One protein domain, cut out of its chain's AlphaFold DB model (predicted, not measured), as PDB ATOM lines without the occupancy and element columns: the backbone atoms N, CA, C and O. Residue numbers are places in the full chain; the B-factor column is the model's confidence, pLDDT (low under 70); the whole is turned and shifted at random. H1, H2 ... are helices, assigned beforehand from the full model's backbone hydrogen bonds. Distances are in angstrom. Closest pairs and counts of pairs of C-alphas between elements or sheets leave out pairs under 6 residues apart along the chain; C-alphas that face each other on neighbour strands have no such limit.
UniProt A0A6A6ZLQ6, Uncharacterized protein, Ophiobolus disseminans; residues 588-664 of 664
ATOM      1  N   ASP A 588     -30.111-105.878  65.963       76.38
ATOM      2  CA  ASP A 588     -29.346-105.269  64.870       76.38
ATOM      3  C   ASP A 588     -28.817-106.335  63.898       76.38
ATOM      4  O   ASP A 588     -28.807-106.102  62.688       76.38
ATOM      5  N   ASP A 589     -28.448-107.529  64.375       76.06
ATOM      6  CA  ASP A 589     -28.077-108.640  63.489       76.06
ATOM      7  C   ASP A 589     -29.282-109.184  62.725       76.06
ATOM      8  O   ASP A 589     -29.209-109.314  61.504       76.06
ATOM      9  N   ARG A 590     -30.423-109.420  63.391       78.38
ATOM     10  CA  ARG A 590     -31.668-109.823  62.704       78.38
ATOM     11  C   ARG A 590     -32.127-108.777  61.690       78.38
ATOM     12  O   ARG A 590     -32.657-109.118  60.635       78.38
ATOM     13  N   ARG A 591     -31.902-107.492  61.981       82.00
ATOM     14  CA  ARG A 591     -32.124-106.413  61.016       82.00
ATOM     15  C   ARG A 591     -31.177-106.533  59.816       82.00
ATOM     16  O   ARG A 591     -31.661-106.462  58.691       82.00
ATOM     17  N   ARG A 592     -29.872-106.741  60.020       79.69
ATOM     18  CA  ARG A 592     -28.897-106.943  58.926       79.69
ATOM     19  C   ARG A 592     -29.201-108.198  58.102       79.69
ATOM     20  O   ARG A 592     -29.060-108.156  56.884       79.69
ATOM     21  N   GLU A 593     -29.640-109.283  58.738       81.81
ATOM     22  CA  GLU A 593     -30.072-110.528  58.085       81.81
ATOM     23  C   GLU A 593     -31.279-110.263  57.169       81.81
ATOM     24  O   GLU A 593     -31.254-110.635  55.999       81.81
ATOM     25  N   PHE A 594     -32.284-109.522  57.646       83.56
ATOM     26  CA  PHE A 594     -33.437-109.091  56.846       83.56
ATOM     27  C   PHE A 594     -33.062-108.125  55.704       83.56
ATOM     28  O   PHE A 594     -33.539-108.277  54.576       83.56
ATOM     29  N   GLU A 595     -32.183-107.149  55.960       84.12
ATOM     30  CA  GLU A 595     -31.668-106.225  54.938       84.12
ATOM     31  C   GLU A 595     -30.885-106.981  53.845       84.12
ATOM     32  O   GLU A 595     -31.060-106.708  52.654       84.12
ATOM     33  N   ALA A 596     -30.089-107.988  54.226       78.44
ATOM     34  CA  ALA A 596     -29.383-108.883  53.313       78.44
ATOM     35  C   ALA A 596     -30.339-109.778  52.513       78.44
ATOM     36  O   ALA A 596     -30.226-109.847  51.288       78.44
ATOM     37  N   LEU A 597     -31.298-110.425  53.180       81.62
ATOM     38  CA  LEU A 597     -32.311-111.282  52.564       81.62
ATOM     39  C   LEU A 597     -33.042-110.545  51.437       81.62
ATOM     40  O   LEU A 597     -33.082-111.019  50.299       81.62
ATOM     41  N   LEU A 598     -33.558-109.349  51.731       81.50
ATOM     42  CA  LEU A 598     -34.260-108.528  50.751       81.50
ATOM     43  C   LEU A 598     -33.340-108.033  49.631       81.50
ATOM     44  O   LEU A 598     -33.733-108.102  48.469       81.50
ATOM     45  N   ALA A 599     -32.108-107.610  49.935       76.56
ATOM     46  CA  ALA A 599     -31.135-107.233  48.908       76.56
ATOM     47  C   ALA A 599     -30.836-108.391  47.932       76.56
ATOM     48  O   ALA A 599     -30.738-108.179  46.721       76.56
ATOM     49  N   MET A 600     -30.741-109.626  48.434       74.88
ATOM     50  CA  MET A 600     -30.499-110.821  47.620       74.88
ATOM     51  C   MET A 600     -31.730-111.233  46.802       74.88
ATOM     52  O   MET A 600     -31.590-111.545  45.617       74.88
ATOM     53  N   ARG A 601     -32.939-111.176  47.383       77.50
ATOM     54  CA  ARG A 601     -34.210-111.389  46.663       77.50
ATOM     55  C   ARG A 601     -34.389-110.352  45.541       77.50
ATOM     56  O   ARG A 601     -34.668-110.732  44.406       77.50
ATOM     57  N   PHE A 602     -34.134-109.072  45.826       76.69
ATOM     58  CA  PHE A 602     -34.236-107.958  44.875       76.69
ATOM     59  C   PHE A 602     -33.241-108.079  43.715       76.69
ATOM     60  O   PHE A 602     -33.620-107.895  42.560       76.69
ATOM     61  N   ALA A 603     -31.987-108.448  44.001       68.31
ATOM     62  CA  ALA A 603     -30.985-108.706  42.969       68.31
ATOM     63  C   ALA A 603     -31.364-109.915  42.091       68.31
ATOM     64  O   ALA A 603     -31.278-109.833  40.870       68.31
ATOM     65  N   LYS A 604     -31.855-111.012  42.687       69.00
ATOM     66  CA  LYS A 604     -32.320-112.200  41.944       69.00
ATOM     67  C   LYS A 604     -33.562-111.918  41.084       69.00
ATOM     68  O   LYS A 604     -33.752-112.570  40.062       69.00
ATOM     69  N   GLY A 605     -34.396-110.955  41.481       62.88
ATOM     70  CA  GLY A 605     -35.596-110.534  40.752       62.88
ATOM     71  C   GLY A 605     -35.350-109.631  39.536       62.88
ATOM     72  O   GLY A 605     -36.305-109.337  38.818       62.88
ATOM     73  N   LYS A 606     -34.110-109.179  39.291       62.84
ATOM     74  CA  LYS A 606     -33.753-108.301  38.164       62.84
ATOM     75  C   LYS A 606     -32.546-108.855  37.389       62.84
ATOM     76  O   LYS A 606     -31.413-108.503  37.730       62.84
ATOM     77  N   PRO A 607     -32.760-109.689  36.351       47.06
ATOM     78  CA  PRO A 607     -31.673-110.393  35.662       47.06
ATOM     79  C   PRO A 607     -30.635-109.454  35.027       47.06
ATOM     80  O   PRO A 607     -29.452-109.777  35.022       47.06
ATOM     81  N   ASP A 608     -31.061-108.276  34.566       47.31
ATOM     82  CA  ASP A 608     -30.240-107.392  33.724       47.31
ATOM     83  C   ASP A 608     -29.462-106.315  34.514       47.31
ATOM     84  O   ASP A 608     -28.735-105.511  33.935       47.31
ATOM     85  N   THR A 609     -29.598-106.259  35.846       49.38
ATOM     86  CA  THR A 609     -28.877-105.278  36.684       49.38
ATOM     87  C   THR A 609     -27.701-105.905  37.422       49.38
ATOM     88  O   THR A 609     -27.874-106.611  38.416       49.38
ATOM     89  N   ALA A 610     -26.487-105.575  36.978       46.91
ATOM     90  CA  ALA A 610     -25.225-106.075  37.520       46.91
ATOM     91  C   ALA A 610     -24.892-105.542  38.935       46.91
ATOM     92  O   ALA A 610     -23.947-104.781  39.132       46.91
ATOM     93  N   TYR A 611     -25.603-106.013  39.965       51.44
ATOM     94  CA  TYR A 611     -25.296-105.777  41.390       51.44
ATOM     95  C   TYR A 611     -24.032-106.521  41.892       51.44
ATOM     96  O   TYR A 611     -23.872-106.761  43.089       51.44
ATOM     97  N   ILE A 612     -23.124-106.897  40.986       45.56
ATOM     98  CA  ILE A 612     -22.047-107.883  41.195       45.56
ATOM     99  C   ILE A 612     -21.012-107.427  42.245       45.56
ATOM    100  O   ILE A 612     -20.425-108.269  42.918       45.56
ATOM    101  N   ALA A 613     -20.860-106.115  42.464       49.09
ATOM    102  CA  ALA A 613     -19.990-105.537  43.500       49.09
ATOM    103  C   ALA A 613     -20.721-104.595  44.486       49.09
ATOM    104  O   ALA A 613     -20.082-103.847  45.224       49.09
ATOM    105  N   ALA A 614     -22.060-104.581  44.502       53.78
ATOM    106  CA  ALA A 614     -22.816-103.651  45.343       53.78
ATOM    107  C   ALA A 614     -22.888-104.120  46.810       53.78
ATOM    108  O   ALA A 614     -23.228-105.270  47.094       53.78
ATOM    109  N   SER A 615     -22.616-103.206  47.748       68.88
ATOM    110  CA  SER A 615     -22.830-103.438  49.184       68.88
ATOM    111  C   SER A 615     -24.312-103.686  49.479       68.88
ATOM    112  O   SER A 615     -25.172-103.004  48.919       68.88
ATOM    113  N   ILE A 616     -24.613-104.608  50.402       68.75
ATOM    114  CA  ILE A 616     -25.983-104.922  50.848       68.75
ATOM    115  C   ILE A 616     -26.733-103.647  51.243       68.75
ATOM    116  O   ILE A 616     -27.841-103.421  50.762       68.75
ATOM    117  N   GLY A 617     -26.090-102.763  52.016       70.94
ATOM    118  CA  GLY A 617     -26.677-101.487  52.420       70.94
ATOM    119  C   GLY A 617     -27.015-100.570  51.240       70.94
ATOM    120  O   GLY A 617     -28.014 -99.871  51.304       70.94
ATOM    121  N   MET A 618     -26.256-100.611  50.135       67.19
ATOM    122  CA  MET A 618     -26.563 -99.836  48.921       67.19
ATOM    123  C   MET A 618     -27.724-100.434  48.120       67.19
ATOM    124  O   MET A 618     -28.541 -99.685  47.588       67.19
ATOM    125  N   ILE A 619     -27.814-101.765  48.026       69.06
ATOM    126  CA  ILE A 619     -28.951-102.438  47.376       69.06
ATOM    127  C   ILE A 619     -30.227-102.175  48.187       69.06
ATOM    128  O   ILE A 619     -31.255-101.816  47.611       69.06
ATOM    129  N   TYR A 620     -30.139-102.276  49.516       74.69
ATOM    130  CA  TYR A 620     -31.235-101.950  50.420       74.69
ATOM    131  C   TYR A 620     -31.634-100.474  50.304       74.69
ATOM    132  O   TYR A 620     -32.808-100.201  50.111       74.69
ATOM    133  N   ASP A 621     -30.688 -99.527  50.291       75.06
ATOM    134  CA  ASP A 621     -30.957 -98.092  50.086       75.06
ATOM    135  C   ASP A 621     -31.679 -97.792  48.761       75.06
ATOM    136  O   ASP A 621     -32.535 -96.908  48.697       75.06
ATOM    137  N   VAL A 622     -31.325 -98.502  47.684       73.69
ATOM    138  CA  VAL A 622     -31.990 -98.381  46.376       73.69
ATOM    139  C   VAL A 622     -33.410 -98.936  46.449       73.69
ATOM    140  O   VAL A 622     -34.339 -98.292  45.964       73.69
ATOM    141  N   MET A 623     -33.604-100.087  47.091       77.56
ATOM    142  CA  MET A 623     -34.924-100.675  47.317       77.56
ATOM    143  C   MET A 623     -35.800 -99.782  48.219       77.56
ATOM    144  O   MET A 623     -36.946 -99.525  47.868       77.56
ATOM    145  N   ASP A 624     -35.255 -99.227  49.304       77.38
ATOM    146  CA  ASP A 624     -35.920 -98.316  50.253       77.38
ATOM    147  C   ASP A 624     -36.488 -97.060  49.571       77.38
ATOM    148  O   ASP A 624     -37.527 -96.539  49.968       77.38
ATOM    149  N   LYS A 625     -35.809 -96.599  48.512       79.06
ATOM    150  CA  LYS A 625     -36.113 -95.352  47.792       79.06
ATOM    151  C   LYS A 625     -36.852 -95.559  46.465       79.06
ATOM    152  O   LYS A 625     -37.378 -94.585  45.930       79.06
ATOM    153  N   GLN A 626     -36.857 -96.771  45.901       75.69
ATOM    154  CA  GLN A 626     -37.379 -97.040  44.547       75.69
ATOM    155  C   GLN A 626     -38.358 -98.217  44.447       75.69
ATOM    156  O   GLN A 626     -39.110 -98.281  43.475       75.69
ATOM    157  N   ALA A 627     -38.357 -99.164  45.388       75.19
ATOM    158  CA  ALA A 627     -39.303-100.275  45.362       75.19
ATOM    159  C   ALA A 627     -40.629 -99.865  46.015       75.19
ATOM    160  O   ALA A 627     -40.653 -99.252  47.080       75.19
ATOM    161  N   ALA A 628     -41.752-100.254  45.406       83.12
ATOM    162  CA  ALA A 628     -43.042-100.156  46.076       83.12
ATOM    163  C   ALA A 628     -43.023-101.052  47.336       83.12
ATOM    164  O   ALA A 628     -42.636-102.219  47.221       83.12
ATOM    165  N   PRO A 629     -43.468-100.582  48.517       84.12
ATOM    166  CA  PRO A 629     -43.471-101.398  49.735       84.12
ATOM    167  C   PRO A 629     -44.202-102.744  49.595       84.12
ATOM    168  O   PRO A 629     -43.771-103.745  50.162       84.12
ATOM    169  N   SER A 630     -45.253-102.802  48.773       83.44
ATOM    170  CA  SER A 630     -45.959-104.037  48.401       83.44
ATOM    171  C   SER A 630     -45.095-105.040  47.631       83.44
ATOM    172  O   SER A 630     -45.219-106.239  47.861       83.44
ATOM    173  N   TYR A 631     -44.201-104.577  46.754       84.56
ATOM    174  CA  TYR A 631     -43.245-105.442  46.057       84.56
ATOM    175  C   TYR A 631     -42.229-106.038  47.040       84.56
ATOM    176  O   TYR A 631     -41.912-107.219  46.951       84.56
ATOM    177  N   VAL A 632     -41.775-105.251  48.022       83.94
ATOM    178  CA  VAL A 632     -40.845-105.719  49.063       83.94
ATOM    179  C   VAL A 632     -41.495-106.773  49.964       83.94
ATOM    180  O   VAL A 632     -40.917-107.836  50.167       83.94
ATOM    181  N   LEU A 633     -42.731-106.541  50.416       86.31
ATOM    182  CA  LEU A 633     -43.520-107.532  51.161       86.31
ATOM    183  C   LEU A 633     -43.827-108.796  50.331       86.31
ATOM    184  O   LEU A 633     -43.898-109.892  50.883       86.31
ATOM    185  N   GLY A 634     -43.974-108.651  49.010       87.19
ATOM    186  CA  GLY A 634     -44.182-109.749  48.062       87.19
ATOM    187  C   GLY A 634     -42.929-110.562  47.710       87.19
ATOM    188  O   GLY A 634     -43.061-111.629  47.116       87.19
ATOM    189  N   MET A 635     -41.725-110.103  48.072       85.75
ATOM    190  CA  MET A 635     -40.480-110.871  47.904       85.75
ATOM    191  C   MET A 635     -40.218-111.876  49.038       85.75
ATOM    192  O   MET A 635     -39.323-112.711  48.895       85.75
ATOM    193  N   LEU A 636     -40.969-111.787  50.142       87.19
ATOM    194  CA  LEU A 636     -40.800-112.608  51.344       87.19
ATOM    195  C   LEU A 636     -41.751-113.816  51.345       87.19
ATOM    196  O   LEU A 636     -42.942-113.676  51.045       87.19
ATOM    197  N   THR A 637     -41.257-114.982  51.761       89.25
ATOM    198  CA  THR A 637     -42.113-116.129  52.119       89.25
ATOM    199  C   THR A 637     -42.858-115.859  53.430       89.25
ATOM    200  O   THR A 637     -42.496-114.966  54.197       89.25
ATOM    201  N   ASP A 638     -43.912-116.621  53.721       90.12
ATOM    202  CA  ASP A 638     -44.654-116.452  54.979       90.12
ATOM    203  C   ASP A 638     -43.846-116.921  56.206       90.12
ATOM    204  O   ASP A 638     -43.978-116.354  57.288       90.12
ATOM    205  N   GLU A 639     -42.916-117.862  56.013       89.06
ATOM    206  CA  GLU A 639     -41.901-118.249  57.004       89.06
ATOM    207  C   GLU A 639     -40.922-117.097  57.286       89.06
ATOM    208  O   GLU A 639     -40.663-116.767  58.443       89.06
ATOM    209  N   GLU A 640     -40.421-116.425  56.242       86.88
ATOM    210  CA  GLU A 640     -39.565-115.240  56.381       86.88
ATOM    211  C   GLU A 640     -40.318-114.100  57.088       86.88
ATOM    212  O   GLU A 640     -39.762-113.452  57.974       86.88
ATOM    213  N   LYS A 641     -41.607-113.892  56.783       89.94
ATOM    214  CA  LYS A 641     -42.439-112.898  57.484       89.94
ATOM    215  C   LYS A 641     -42.607-113.229  58.968       89.94
ATOM    216  O   LYS A 641     -42.492-112.333  59.804       89.94
ATOM    217  N   ALA A 642     -42.821-114.502  59.304       88.75
ATOM    218  CA  ALA A 642     -42.898-114.968  60.688       88.75
ATOM    219  C   ALA A 642     -41.554-114.851  61.439       88.75
ATOM    220  O   ALA A 642     -41.550-114.651  62.654       88.75
ATOM    221  N   ARG A 643     -40.416-114.929  60.731       85.50
ATOM    222  CA  ARG A 643     -39.059-114.800  61.297       85.50
ATOM    223  C   ARG A 643     -38.673-113.347  61.618       85.50
ATOM    224  O   ARG A 643     -37.966-113.116  62.602       85.50
ATOM    225  N   TYR A 644     -39.169-112.374  60.841       89.44
ATOM    226  CA  TYR A 644     -38.837-110.940  60.964       89.44
ATOM    227  C   TYR A 644     -40.075-110.024  61.141       89.44
ATOM    228  O   TYR A 644     -40.256-109.062  60.385       89.44
ATOM    229  N   PRO A 645     -40.956-110.274  62.132       89.69
ATOM    230  CA  PRO A 645     -42.270-109.629  62.209       89.69
ATOM    231  C   PRO A 645     -42.204-108.109  62.423       89.69
ATOM    232  O   PRO A 645     -43.032-107.378  61.890       89.69
ATOM    233  N   GLN A 646     -41.202-107.604  63.155       89.75
ATOM    234  CA  GLN A 646     -41.022-106.160  63.382       89.75
ATOM    235  C   GLN A 646     -40.636-105.423  62.090       89.75
ATOM    236  O   GLN A 646     -41.070-104.300  61.834       89.75
ATOM    237  N   GLN A 647     -39.816-106.068  61.262       91.00
ATOM    238  CA  GLN A 647     -39.365-105.541  59.984       91.00
ATOM    239  C   GLN A 647     -40.497-105.589  58.945       91.00
ATOM    240  O   GLN A 647     -40.673-104.627  58.196       91.00
ATOM    241  N   VAL A 648     -41.317-106.647  58.948       91.25
ATOM    242  CA  VAL A 648     -42.561-106.717  58.160       91.25
ATOM    243  C   VAL A 648     -43.521-105.595  58.553       91.25
ATOM    244  O   VAL A 648     -43.926-104.828  57.685       91.25
ATOM    245  N   GLU A 649     -43.805-105.415  59.848       92.62
ATOM    246  CA  GLU A 649     -44.715-104.370  60.342       92.62
ATOM    247  C   GLU A 649     -44.256-102.954  59.924       92.62
ATOM    248  O   GLU A 649     -45.070-102.092  59.578       92.62
ATOM    249  N   LEU A 650     -42.940-102.701  59.887       91.19
ATOM    250  CA  LEU A 650     -42.369-101.452  59.370       91.19
ATOM    251  C   LEU A 650     -42.655-101.259  57.869       91.19
ATOM    252  O   LEU A 650     -43.021-100.159  57.444       91.19
ATOM    253  N   TRP A 651     -42.508-102.312  57.063       89.62
ATOM    254  CA  TRP A 651     -42.801-102.281  55.627       89.62
ATOM    255  C   TRP A 651     -44.307-102.210  55.323       89.62
ATOM    256  O   TRP A 651     -44.701-101.521  54.382       89.62
ATOM    257  N   GLU A 652     -45.165-102.797  56.157       91.50
ATOM    258  CA  GLU A 652     -46.625-102.647  56.087       91.50
ATOM    259  C   GLU A 652     -47.075-101.222  56.435       91.50
ATOM    260  O   GLU A 652     -47.852-100.624  55.689       91.50
ATOM    261  N   LYS A 653     -46.521-100.615  57.496       92.94
ATOM    262  CA  LYS A 653     -46.752 -99.197  57.832       92.94
ATOM    263  C   LYS A 653     -46.329 -98.271  56.687       92.94
ATOM    264  O   LYS A 653     -47.054 -97.335  56.347       92.94
ATOM    265  N   ARG A 654     -45.192 -98.559  56.040       89.00
ATOM    266  CA  ARG A 654     -44.731 -97.858  54.826       89.00
ATOM    267  C   ARG A 654     -45.669 -98.071  53.636       89.00
ATOM    268  O   ARG A 654     -45.923 -97.118  52.905       89.00
ATOM    269  N   HIS A 655     -46.217 -99.273  53.454       88.75
ATOM    270  CA  HIS A 655     -47.196 -99.560  52.404       88.75
ATOM    271  C   HIS A 655     -48.506 -98.792  52.615       88.75
ATOM    272  O   HIS A 655     -48.979 -98.134  51.691       88.75
ATOM    273  N   ALA A 656     -49.050 -98.791  53.835       88.62
ATOM    274  CA  ALA A 656     -50.235 -98.011  54.181       88.62
ATOM    275  C   ALA A 656     -50.009 -96.504  53.960       88.62
ATOM    276  O   ALA A 656     -50.828 -95.842  53.320       88.62
ATOM    277  N   ALA A 657     -48.863 -95.970  54.403       88.81
ATOM    278  CA  ALA A 657     -48.484 -94.582  54.149       88.81
ATOM    279  C   ALA A 657     -48.419 -94.277  52.640       88.81
ATOM    280  O   ALA A 657     -49.053 -93.323  52.189       88.81
ATOM    281  N   PHE A 658     -47.736 -95.117  51.853       85.50
ATOM    282  CA  PHE A 658     -47.649 -94.990  50.395       85.50
ATOM    283  C   PHE A 658     -49.039 -94.939  49.742       85.50
ATOM    284  O   PHE A 658     -49.326 -93.991  49.012       85.50
ATOM    285  N   LEU A 659     -49.937 -95.873  50.083       86.12
ATOM    286  CA  LEU A 659     -51.308 -95.897  49.562       86.12
ATOM    287  C   LEU A 659     -52.062 -94.589  49.862       86.12
ATOM    288  O   LEU A 659     -52.623 -93.988  48.943       86.12
ATOM    289  N   THR A 660     -52.006 -94.090  51.104       88.94
ATOM    290  CA  THR A 660     -52.661 -92.821  51.503       88.94
ATOM    291  C   THR A 660     -52.040 -91.555  50.897       88.94
ATOM    292  O   THR A 660     -52.665 -90.490  50.927       88.94
ATOM    293  N   HIS A 661     -50.825 -91.655  50.348       83.06
ATOM    294  CA  HIS A 661     -50.201 -90.607  49.542       83.06
ATOM    295  C   HIS A 661     -50.579 -90.711  48.060       83.06
ATOM    296  O   HIS A 661     -50.743 -89.678  47.425       83.06
ATOM    297  N   THR A 662     -50.757 -91.921  47.517       78.69
ATOM    298  CA  THR A 662     -51.184 -92.134  46.118       78.69
ATOM    299  C   THR A 662     -52.686 -91.953  45.874       78.69
ATOM    300  O   THR A 662     -53.105 -91.877  44.724       78.69
ATOM    301  N   SER A 663     -53.508 -91.887  46.926       72.50
ATOM    302  CA  SER A 663     -54.960 -91.666  46.829       72.50
ATOM    303  C   SER A 663     -55.367 -90.182  46.928       72.50
ATOM    304  O   SER A 663     -56.468 -89.887  47.402       72.50
ATOM    305  N   LYS A 664     -54.464 -89.255  46.584       56.81
ATOM    306  CA  LYS A 664     -54.627 -87.794  46.668       56.81
ATOM    307  C   LYS A 664     -54.047 -87.118  45.430       56.81
ATOM    308  O   LYS A 664     -54.646 -86.099  45.030       56.81
TER     309      LYS A 664
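What this domain is: This is residues 588 to 664 of the 664 residues of an uncharacterized protein of Ophiobolus disseminans (UniProt A0A6A6ZLQ6). Two long helices, H1 and H5, make the legs of a loose V that comes together near their first residues, and H2 and H3 bridge the open side, H2 packed on H1 and H3 packed on H5. The short H4 sits by the first turns of H5 near the point of the V, and a long loop of residues 605 to 615 joins the last residue of H1 to H2. The printed part has 77 residues with five named helices, in the order H1, H2, H3, H4, H5, and no named strand; the class is all helix. The whole is compact, with a radius of gyration of the C-alphas of 12.7 A, and spans 38 by 28 by 20 A.

Where its parts are: H1, residues 588 to 604, begins with C-alpha 588 at (-29.346, -105.269, 64.870) and is 24.1 A long from first to last C-alpha. H2, residues 616 to 626, is 15.2 A long and begins with C-alpha 616 at (-25.983, -104.922, 50.848). H3, residues 629 to 634, measures 8.5 A, and H4, residues 638 to 643, measures 8.6 A. H5, residues 645 to 662, is the longest helix with 18 residues; it is 25.4 A long and ends with C-alpha 662 at (-51.184, -92.134, 46.118).

How they stand to each other: H1 and H2 touch, with the closest C-alphas, of Ala 599 and Ile 619, 5.5 A apart. They run the same way at a steep tilt of 69 degrees, only just short of about perpendicular. H1 and H5 are close but not clearly touching, the closest C-alphas being those of Arg 591 and Gln 647 at 7.4 A; their lines stand at a steep tilt of 57 degrees. H2 and H3 are close but not clearly touching, with the C-alphas of Met 623 and Val 632, the closest, 8.0 A apart. H3 touches H5, the closest C-alphas being those of Pro 629 and His 655 at 4.9 A; they run opposite ways at a steep tilt of 48 degrees. H4 is close to but not clearly touching H5, with the C-alphas of Lys 641 and Val 648, the closest, 6.2 A apart. H4 and H1 are near each other, with 5 pairs of C-alphas within 10 A. H2 is apart from H4 and from H5. In H1, H2, H3, H4 and H5 every O i to N i+4 pair is within hydrogen-bond range.

The domain as a whole: The two C-alphas farthest apart, those of Ala 613 and Lys 664, are 39.0 A apart. The printed part has no cut and ends at residue 664, the chain's last residue. The link from H1 to H2, 11 residues, is long; the links H2 to H3, H3 to H4 and H4 to H5 are tight. The mean pLDDT of the printed part is 77.9, and it is under 70 at residues 603 to 616, 618 to 619 and 664.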